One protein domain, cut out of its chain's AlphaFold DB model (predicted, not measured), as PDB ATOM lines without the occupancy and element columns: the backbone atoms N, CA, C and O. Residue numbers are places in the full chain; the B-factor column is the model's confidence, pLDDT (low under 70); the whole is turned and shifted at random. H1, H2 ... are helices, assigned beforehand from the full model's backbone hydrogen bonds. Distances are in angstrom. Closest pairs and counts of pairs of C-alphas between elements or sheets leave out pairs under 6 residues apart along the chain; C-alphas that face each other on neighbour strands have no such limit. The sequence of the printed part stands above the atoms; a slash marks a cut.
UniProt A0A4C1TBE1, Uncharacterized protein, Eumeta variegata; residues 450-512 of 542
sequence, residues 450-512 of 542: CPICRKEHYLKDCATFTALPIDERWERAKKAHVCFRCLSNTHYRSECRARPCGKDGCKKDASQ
ATOM      1  N   CYS A 450     268.182  98.163 320.890       78.56
ATOM      2  CA  CYS A 450     267.133  97.443 321.599       78.56
ATOM      3  C   CYS A 450     267.738  96.478 322.639       78.56
ATOM      4  O   CYS A 450     268.507  95.590 322.258       78.56
ATOM      5  N   PRO A 451     267.346  96.534 323.927       74.50
ATOM      6  CA  PRO A 451     267.939  95.689 324.969       74.50
ATOM      7  C   PRO A 451     267.615  94.190 324.837       74.50
ATOM      8  O   PRO A 451     268.237  93.379 325.520       74.50
ATOM      9  N   ILE A 452     266.659  93.803 323.979       77.19
ATOM     10  CA  ILE A 452     266.223  92.404 323.811       77.19
ATOM     11  C   ILE A 452     266.841  91.732 322.580       77.19
ATOM     12  O   ILE A 452     267.297  90.598 322.691       77.19
ATOM     13  N   CYS A 453     266.896  92.405 321.424       78.75
ATOM     14  CA  CYS A 453     267.441  91.826 320.183       78.75
ATOM     15  C   CYS A 453     268.717  92.514 319.662       78.75
ATOM     16  O   CYS A 453     269.232  92.116 318.620       78.75
ATOM     17  N   ARG A 454     269.228  93.538 320.364       75.44
ATOM     18  CA  ARG A 454     270.470  94.288 320.071       75.44
ATOM     19  C   ARG A 454     270.535  95.006 318.710       75.44
ATOM     20  O   ARG A 454     271.573  95.568 318.381       75.44
ATOM     21  N   LYS A 455     269.439  95.046 317.944       79.88
ATOM     22  CA  LYS A 455     269.295  95.852 316.714       79.88
ATOM     23  C   LYS A 455     268.921  97.304 317.042       79.88
ATOM     24  O   LYS A 455     268.456  97.582 318.147       79.88
ATOM     25  N   GLU A 456     269.086  98.221 316.093       77.69
ATOM     26  CA  GLU A 456     268.742  99.639 316.280       77.69
ATOM     27  C   GLU A 456     267.220  99.871 316.176       77.69
ATOM     28  O   GLU A 456     266.655  99.891 315.086       77.69
ATOM     29  N   HIS A 457     266.548  99.982 317.329       77.31
ATOM     30  CA  HIS A 457     265.165 100.454 317.520       77.31
ATOM     31  C   HIS A 457     264.824 100.536 319.022       77.31
ATOM     32  O   HIS A 457     265.495  99.940 319.866       77.31
ATOM     33  N   TYR A 458     263.739 101.235 319.374       75.88
ATOM     34  CA  TYR A 458     263.217 101.234 320.746       75.88
ATOM     35  C   TYR A 458     262.489  99.922 321.067       75.88
ATOM     36  O   TYR A 458     261.883  99.307 320.195       75.88
ATOM     37  N   LEU A 459     262.461  99.518 322.343       79.81
ATOM     38  CA  LEU A 459     261.827  98.261 322.767       79.81
ATOM     39  C   LEU A 459     260.331  98.162 322.395       79.81
ATOM     40  O   LEU A 459     259.851  97.071 322.101       79.81
ATOM     41  N   LYS A 460     259.621  99.298 322.351       72.56
ATOM     42  CA  LYS A 460     258.225  99.397 321.882       72.56
ATOM     43  C   LYS A 460     258.014  98.931 320.430       72.56
ATOM     44  O   LYS A 460     256.924  98.478 320.105       72.56
ATOM     45  N   ASP A 461     259.051  99.012 319.595       75.00
ATOM     46  CA  ASP A 461     259.028  98.685 318.162       75.00
ATOM     47  C   ASP A 461     259.666  97.306 317.878       75.00
ATOM     48  O   ASP A 461     259.868  96.914 316.731       75.00
ATOM     49  N   CYS A 462     260.041  96.565 318.927       82.38
ATOM     50  CA  CYS A 462     260.787  95.320 318.802       82.38
ATOM     51  C   CYS A 462     259.867  94.121 318.546       82.38
ATOM     52  O   CYS A 462     259.256  93.599 319.480       82.38
ATOM     53  N   ALA A 463     259.858  93.611 317.310       81.88
ATOM     54  CA  ALA A 463     259.115  92.406 316.925       81.88
ATOM     55  C   ALA A 463     259.369  91.205 317.868       81.88
ATOM     56  O   ALA A 463     258.441  90.507 318.273       81.88
ATOM     57  N   THR A 464     260.622  91.005 318.295       80.31
ATOM     58  CA  THR A 464     261.023  89.937 319.232       80.31
ATOM     59  C   THR A 464     260.454  90.122 320.644       80.31
ATOM     60  O   THR A 464     260.356  89.152 321.383       80.31
ATOM     61  N   PHE A 465     260.080  91.341 321.041       82.00
ATOM     62  CA  PHE A 465     259.420  91.623 322.322       82.00
ATOM     63  C   PHE A 465     257.891  91.570 322.194       82.00
ATOM     64  O   PHE A 465     257.214  91.059 323.086       82.00
ATOM     65  N   THR A 466     257.332  92.033 321.072       79.62
ATOM     66  CA  THR A 466     255.886  91.981 320.801       79.62
ATOM     67  C   THR A 466     255.366  90.578 320.476       79.62
ATOM     68  O   THR A 466     254.153  90.383 320.502       79.62
ATOM     69  N   ALA A 467     256.250  89.608 320.220       81.69
ATOM     70  CA  ALA A 467     255.915  88.193 320.033       81.69
ATOM     71  C   ALA A 467     255.824  87.372 321.341       81.69
ATOM     72  O   ALA A 467     255.249  86.290 321.337       81.69
ATOM     73  N   LEU A 468     256.371  87.858 322.465       81.31
ATOM     74  CA  LEU A 468     256.438  87.093 323.724       81.31
ATOM     75  C   LEU A 468     255.079  87.009 324.448       81.31
ATOM     76  O   LEU A 468     254.262  87.924 324.296       81.31
ATOM     77  N   PRO A 469     254.836  86.007 325.312       79.94
ATOM     78  CA  PRO A 469     253.699  86.030 326.230       79.94
ATOM     79  C   PRO A 469     253.805  87.186 327.246       79.94
ATOM     80  O   PRO A 469     254.876  87.748 327.483       79.94
ATOM     81  N   ILE A 470     252.670  87.583 327.829       76.31
ATOM     82  CA  ILE A 470     252.541  88.822 328.623       76.31
ATOM     83  C   ILE A 470     253.451  88.822 329.859       76.31
ATOM     84  O   ILE A 470     254.126  89.819 330.125       76.31
ATOM     85  N   ASP A 471     253.504  87.710 330.592       74.38
ATOM     86  CA  ASP A 471     254.333  87.601 331.794       74.38
ATOM     87  C   ASP A 471     255.837  87.610 331.452       74.38
ATOM     88  O   ASP A 471     256.602  88.320 332.106       74.38
ATOM     89  N   GLU A 472     256.264  86.986 330.344       78.00
ATOM     90  CA  GLU A 472     257.639  87.140 329.840       78.00
ATOM     91  C   GLU A 472     257.970  88.593 329.485       78.00
ATOM     92  O   GLU A 472     259.043  89.075 329.846       78.00
ATOM     93  N   ARG A 473     257.073  89.334 328.811       82.31
ATOM     94  CA  ARG A 473     257.309  90.763 328.514       82.31
ATOM     95  C   ARG A 473     257.564  91.563 329.791       82.31
ATOM     96  O   ARG A 473     258.399  92.466 329.783       82.31
ATOM     97  N   TRP A 474     256.875  91.229 330.882       78.06
ATOM     98  CA  TRP A 474     257.058  91.865 332.184       78.06
ATOM     99  C   TRP A 474     258.433  91.552 332.790       78.06
ATOM    100  O   TRP A 474     259.123  92.463 333.251       78.06
ATOM    101  N   GLU A 475     258.889  90.300 332.728       79.25
ATOM    102  CA  GLU A 475     260.232  89.915 333.185       79.25
ATOM    103  C   GLU A 475     261.352  90.495 332.320       79.25
ATOM    104  O   GLU A 475     262.323  91.048 332.845       79.25
ATOM    105  N   ARG A 476     261.199  90.456 330.993       79.25
ATOM    106  CA  ARG A 476     262.167  91.039 330.058       79.25
ATOM    107  C   ARG A 476     262.244  92.561 330.223       79.25
ATOM    108  O   ARG A 476     263.348  93.100 330.209       79.25
ATOM    109  N   ALA A 477     261.126  93.247 330.483       82.06
ATOM    110  CA  ALA A 477     261.115  94.676 330.808       82.06
ATOM    111  C   ALA A 477     261.806  94.991 332.150       82.06
ATOM    112  O   ALA A 477     262.604  95.929 332.211       82.06
ATOM    113  N   LYS A 478     261.572  94.188 333.205       79.88
ATOM    114  CA  LYS A 478     262.303  94.301 334.484       79.88
ATOM    115  C   LYS A 478     263.813  94.153 334.274       79.88
ATOM    116  O   LYS A 478     264.573  95.013 334.709       79.88
ATOM    117  N   LYS A 479     264.240  93.087 333.586       80.69
ATOM    118  CA  LYS A 479     265.656  92.746 333.356       80.69
ATOM    119  C   LYS A 479     266.366  93.752 332.443       80.69
ATOM    120  O   LYS A 479     267.546  94.020 332.632       80.69
ATOM    121  N   ALA A 480     265.639  94.356 331.501       77.19
ATOM    122  CA  ALA A 480     266.121  95.459 330.667       77.19
ATOM    123  C   ALA A 480     266.146  96.826 331.385       77.19
ATOM    124  O   ALA A 480     266.623  97.796 330.801       77.19
ATOM    125  N   HIS A 481     265.628  96.925 332.618       78.56
ATOM    126  CA  HIS A 481     265.520  98.164 333.400       78.56
ATOM    127  C   HIS A 481     264.858  99.344 332.659       78.56
ATOM    128  O   HIS A 481     265.171 100.506 332.919       78.56
ATOM    129  N   VAL A 482     263.927  99.062 331.745       83.81
ATOM    130  CA  VAL A 482     263.189 100.108 331.027       83.81
ATOM    131  C   VAL A 482     262.135 100.761 331.920       83.81
ATOM    132  O   VAL A 482     261.530 100.126 332.784       83.81
ATOM    133  N   CYS A 483     261.850 102.035 331.666       82.31
ATOM    134  CA  CYS A 483     260.725 102.735 332.261       82.31
ATOM    135  C   CYS A 483     259.416 102.050 331.844       82.31
ATOM    136  O   CYS A 483     258.974 102.161 330.699       82.31
ATOM    137  N   PHE A 484     258.766 101.359 332.785       81.50
ATOM    138  CA  PHE A 484     257.568 100.555 332.515       81.50
ATOM    139  C   PHE A 484     256.418 101.329 331.844       81.50
ATOM    140  O   PHE A 484     255.571 100.700 331.213       81.50
ATOM    141  N   ARG A 485     256.361 102.667 331.939       77.06
ATOM    142  CA  ARG A 485     255.295 103.472 331.311       77.06
ATOM    143  C   ARG A 485     255.471 103.647 329.796       77.06
ATOM    144  O   ARG A 485     254.475 103.739 329.091       77.06
ATOM    145  N   CYS A 486     256.707 103.671 329.290       76.44
ATOM    146  CA  CYS A 486     257.017 103.999 327.889       76.44
ATOM    147  C   CYS A 486     257.982 103.021 327.191       76.44
ATOM    148  O   CYS A 486     258.280 103.200 326.013       76.44
ATOM    149  N   LEU A 487     258.495 102.019 327.915       78.38
ATOM    150  CA  LEU A 487     259.489 101.037 327.460       78.38
ATOM    151  C   LEU A 487     260.825 101.636 326.968       78.38
ATOM    152  O   LEU A 487     261.596 100.956 326.292       78.38
ATOM    153  N   SER A 488     261.139 102.881 327.344       76.62
ATOM    154  CA  SER A 488     262.457 103.485 327.109       76.62
ATOM    155  C   SER A 488     263.444 103.149 328.227       76.62
ATOM    156  O   SER A 488     263.073 103.114 329.397       76.62
ATOM    157  N   ASN A 489     264.716 102.974 327.879       77.56
ATOM    158  CA  ASN A 489     265.851 102.864 328.800       77.56
ATOM    159  C   ASN A 489     266.506 104.224 329.133       77.56
ATOM    160  O   ASN A 489     267.516 104.242 329.824       77.56
ATOM    161  N   THR A 490     265.968 105.346 328.636       73.50
ATOM    162  CA  THR A 490     266.630 106.669 328.685       73.50
ATOM    163  C   THR A 490     266.306 107.548 329.900       73.50
ATOM    164  O   THR A 490     266.805 108.668 329.968       73.50
ATOM    165  N   HIS A 491     265.415 107.119 330.798       78.44
ATOM    166  CA  HIS A 491     264.940 107.923 331.934       78.44
ATOM    167  C   HIS A 491     264.252 107.062 333.001       78.44
ATOM    168  O   HIS A 491     263.759 105.966 332.709       78.44
ATOM    169  N   TYR A 492     264.149 107.576 334.229       75.62
ATOM    170  CA  TYR A 492     263.406 106.921 335.308       75.62
ATOM    171  C   TYR A 492     261.886 107.125 335.191       75.62
ATOM    172  O   TYR A 492     261.399 108.024 334.505       75.62
ATOM    173  N   ARG A 493     261.089 106.309 335.903       72.44
ATOM    174  CA  ARG A 493     259.615 106.447 335.922       72.44
ATOM    175  C   ARG A 493     259.157 107.823 336.427       72.44
ATOM    176  O   ARG A 493     258.156 108.327 335.928       72.44
ATOM    177  N   SER A 494     259.902 108.418 337.358       73.50
ATOM    178  CA  SER A 494     259.729 109.782 337.882       73.50
ATOM    179  C   SER A 494     259.838 110.870 336.807       73.50
ATOM    180  O   SER A 494     259.074 111.826 336.823       73.50
ATOM    181  N   GLU A 495     260.756 110.712 335.854       75.44
ATOM    182  CA  GLU A 495     261.036 111.683 334.781       75.44
ATOM    183  C   GLU A 495     260.194 111.443 333.516       75.44
ATOM    184  O   GLU A 495     260.258 112.203 332.547       75.44
ATOM    185  N   CYS A 496     259.409 110.363 333.489       78.62
ATOM    186  CA  CYS A 496     258.677 109.944 332.305       78.62
ATOM    187  C   CYS A 496     257.560 110.928 331.939       78.62
ATOM    188  O   CYS A 496     256.615 111.105 332.701       78.62
ATOM    189  N   ARG A 497     257.586 111.483 330.722       75.94
ATOM    190  CA  ARG A 497     256.538 112.394 330.209       75.94
ATOM    191  C   ARG A 497     255.460 111.717 329.343       75.94
ATOM    192  O   ARG A 497     254.605 112.398 328.787       75.94
ATOM    193  N   ALA A 498     255.478 110.387 329.216       73.19
ATOM    194  CA  ALA A 498     254.436 109.653 328.492       73.19
ATOM    195  C   ALA A 498     253.078 109.743 329.217       73.19
ATOM    196  O   ALA A 498     253.026 109.658 330.445       73.19
ATOM    197  N   ARG A 499     251.984 109.895 328.458       65.12
ATOM    198  CA  ARG A 499     250.617 109.953 329.005       65.12
ATOM    199  C   ARG A 499     250.212 108.602 329.639       65.12
ATOM    200  O   ARG A 499     250.659 107.562 329.151       65.12
ATOM    201  N   PRO A 500     249.367 108.591 330.690       61.38
ATOM    202  CA  PRO A 500     248.723 107.366 331.172       61.38
ATOM    203  C   PRO A 500     247.785 106.777 330.101       61.38
ATOM    204  O   PRO A 500     247.458 107.439 329.113       61.38
ATOM    205  N   CYS A 501     247.366 105.522 330.274       62.03
ATOM    206  CA  CYS A 501     246.623 104.801 329.240       62.03
ATOM    207  C   CYS A 501     245.212 105.377 329.026       62.03
ATOM    208  O   CYS A 501     244.421 105.467 329.960       62.03
ATOM    209  N   GLY A 502     244.884 105.717 327.777       53.81
ATOM    210  CA  GLY A 502     243.577 106.263 327.396       53.81
ATOM    211  C   GLY A 502     242.496 105.227 327.068       53.81
ATOM    212  O   GLY A 502     241.379 105.625 326.755       53.81
ATOM    213  N   LYS A 503     242.795 103.919 327.102       48.84
ATOM    214  CA  LYS A 503     241.795 102.875 326.824       48.84
ATOM    215  C   LYS A 503     240.942 102.568 328.058       48.84
ATOM    216  O   LYS A 503     241.451 102.521 329.178       48.84
ATOM    217  N   ASP A 504     239.648 102.363 327.822       46.88
ATOM    218  CA  ASP A 504     238.676 101.743 328.735       46.88
ATOM    219  C   ASP A 504     238.640 102.351 330.153       46.88
ATOM    220  O   ASP A 504     238.560 101.656 331.167       46.88
ATOM    221  N   GLY A 505     238.751 103.685 330.233       48.00
ATOM    222  CA  GLY A 505     238.699 104.440 331.491       48.00
ATOM    223  C   GLY A 505     239.870 104.176 332.452       48.00
ATOM    224  O   GLY A 505     239.768 104.468 333.648       48.00
ATOM    225  N   CYS A 506     240.978 103.606 331.971       51.31
ATOM    226  CA  CYS A 506     242.065 103.113 332.810       51.31
ATOM    227  C   CYS A 506     242.928 104.239 333.419       51.31
ATOM    228  O   CYS A 506     244.021 104.536 332.946       51.31
ATOM    229  N   LYS A 507     242.490 104.809 334.553       51.28
ATOM    230  CA  LYS A 507     243.213 105.831 335.354       51.28
ATOM    231  C   LYS A 507     244.547 105.358 335.990       51.28
ATOM    232  O   LYS A 507     244.961 105.888 337.018       51.28
ATOM    233  N   LYS A 508     245.214 104.341 335.441       50.72
ATOM    234  CA  LYS A 508     246.504 103.811 335.917       50.72
ATOM    235  C   LYS A 508     247.621 104.140 334.923       50.72
ATOM    236  O   LYS A 508     247.377 104.312 333.730       50.72
ATOM    237  N   ASP A 509     248.865 104.088 335.396       48.97
ATOM    238  CA  ASP A 509     250.058 103.920 334.547       48.97
ATOM    239  C   ASP A 509     250.070 102.513 333.908       48.97
ATOM    240  O   ASP A 509     250.962 101.703 334.162       48.97
ATOM    241  N   ALA A 510     249.040 102.171 333.132       45.69
ATOM    242  CA  ALA A 510     248.958 100.890 332.450       45.69
ATOM    243  C   ALA A 510     249.950 100.883 331.282       45.69
ATOM    244  O   ALA A 510     249.701 101.457 330.222       45.69
ATOM    245  N   SER A 511     251.092 100.240 331.518       51.59
ATOM    246  CA  SER A 511     252.106  99.924 330.519       51.59
ATOM    247  C   SER A 511     251.490  99.339 329.249       51.59
ATOM    248  O   SER A 511     250.541  98.556 329.302       51.59
ATOM    249  N   GLN A 512     252.154  99.555 328.113       51.19
ATOM    250  CA  GLN A 512     251.871  98.846 326.856       51.19
ATOM    251  C   GLN A 512     251.964  97.302 326.999       51.19
ATOM    252  O   GLN A 512     251.450  96.562 326.168       51.19
TER     253      GLN A 512
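What this domain is: This is residues 450 to 512 of the 542 residues of an uncharacterized protein of Eumeta variegata (UniProt A0A4C1TBE1). Look for little regular structure: most of the model is winding loop, with one helix, H2, and the very short H1 near it. Residues 480 to 512 wind away from H2 to the far end at Gly 505, then fold back toward Gln 512. The printed part has 63 residues, with two named helices, H1 then H2, and no named strand; the class is all helix, though the named elements hold only 14 residues. The whole is compact, with a radius of gyration of the C-alphas of 11.8 A and spans of 33 by 25 by 17 A.

Where its parts are: Find C-alpha 470 at (252.541, 88.822, 328.623); from there H2, residues 470 to 479, runs 14.5 A to C-alpha 479 at (265.656, 92.746, 333.356). H1 is residues 463 to 466, 5.1 A long.

How they stand to each other: H2 and H1 are close but not clearly touching; their closest C-alphas, of Arg 473 and Phe 465, are 6.6 A apart. In H2 every O i to N i+4 pair is within hydrogen-bond range; H1 is too short for such a pair.

The domain as a whole: The C-alphas farthest apart, of Arg 454 and Gly 505, are 35.3 A apart. The printed part has no cut, and the H1 to H2 link is tight. Residues 499 to 512 have pLDDT under 70.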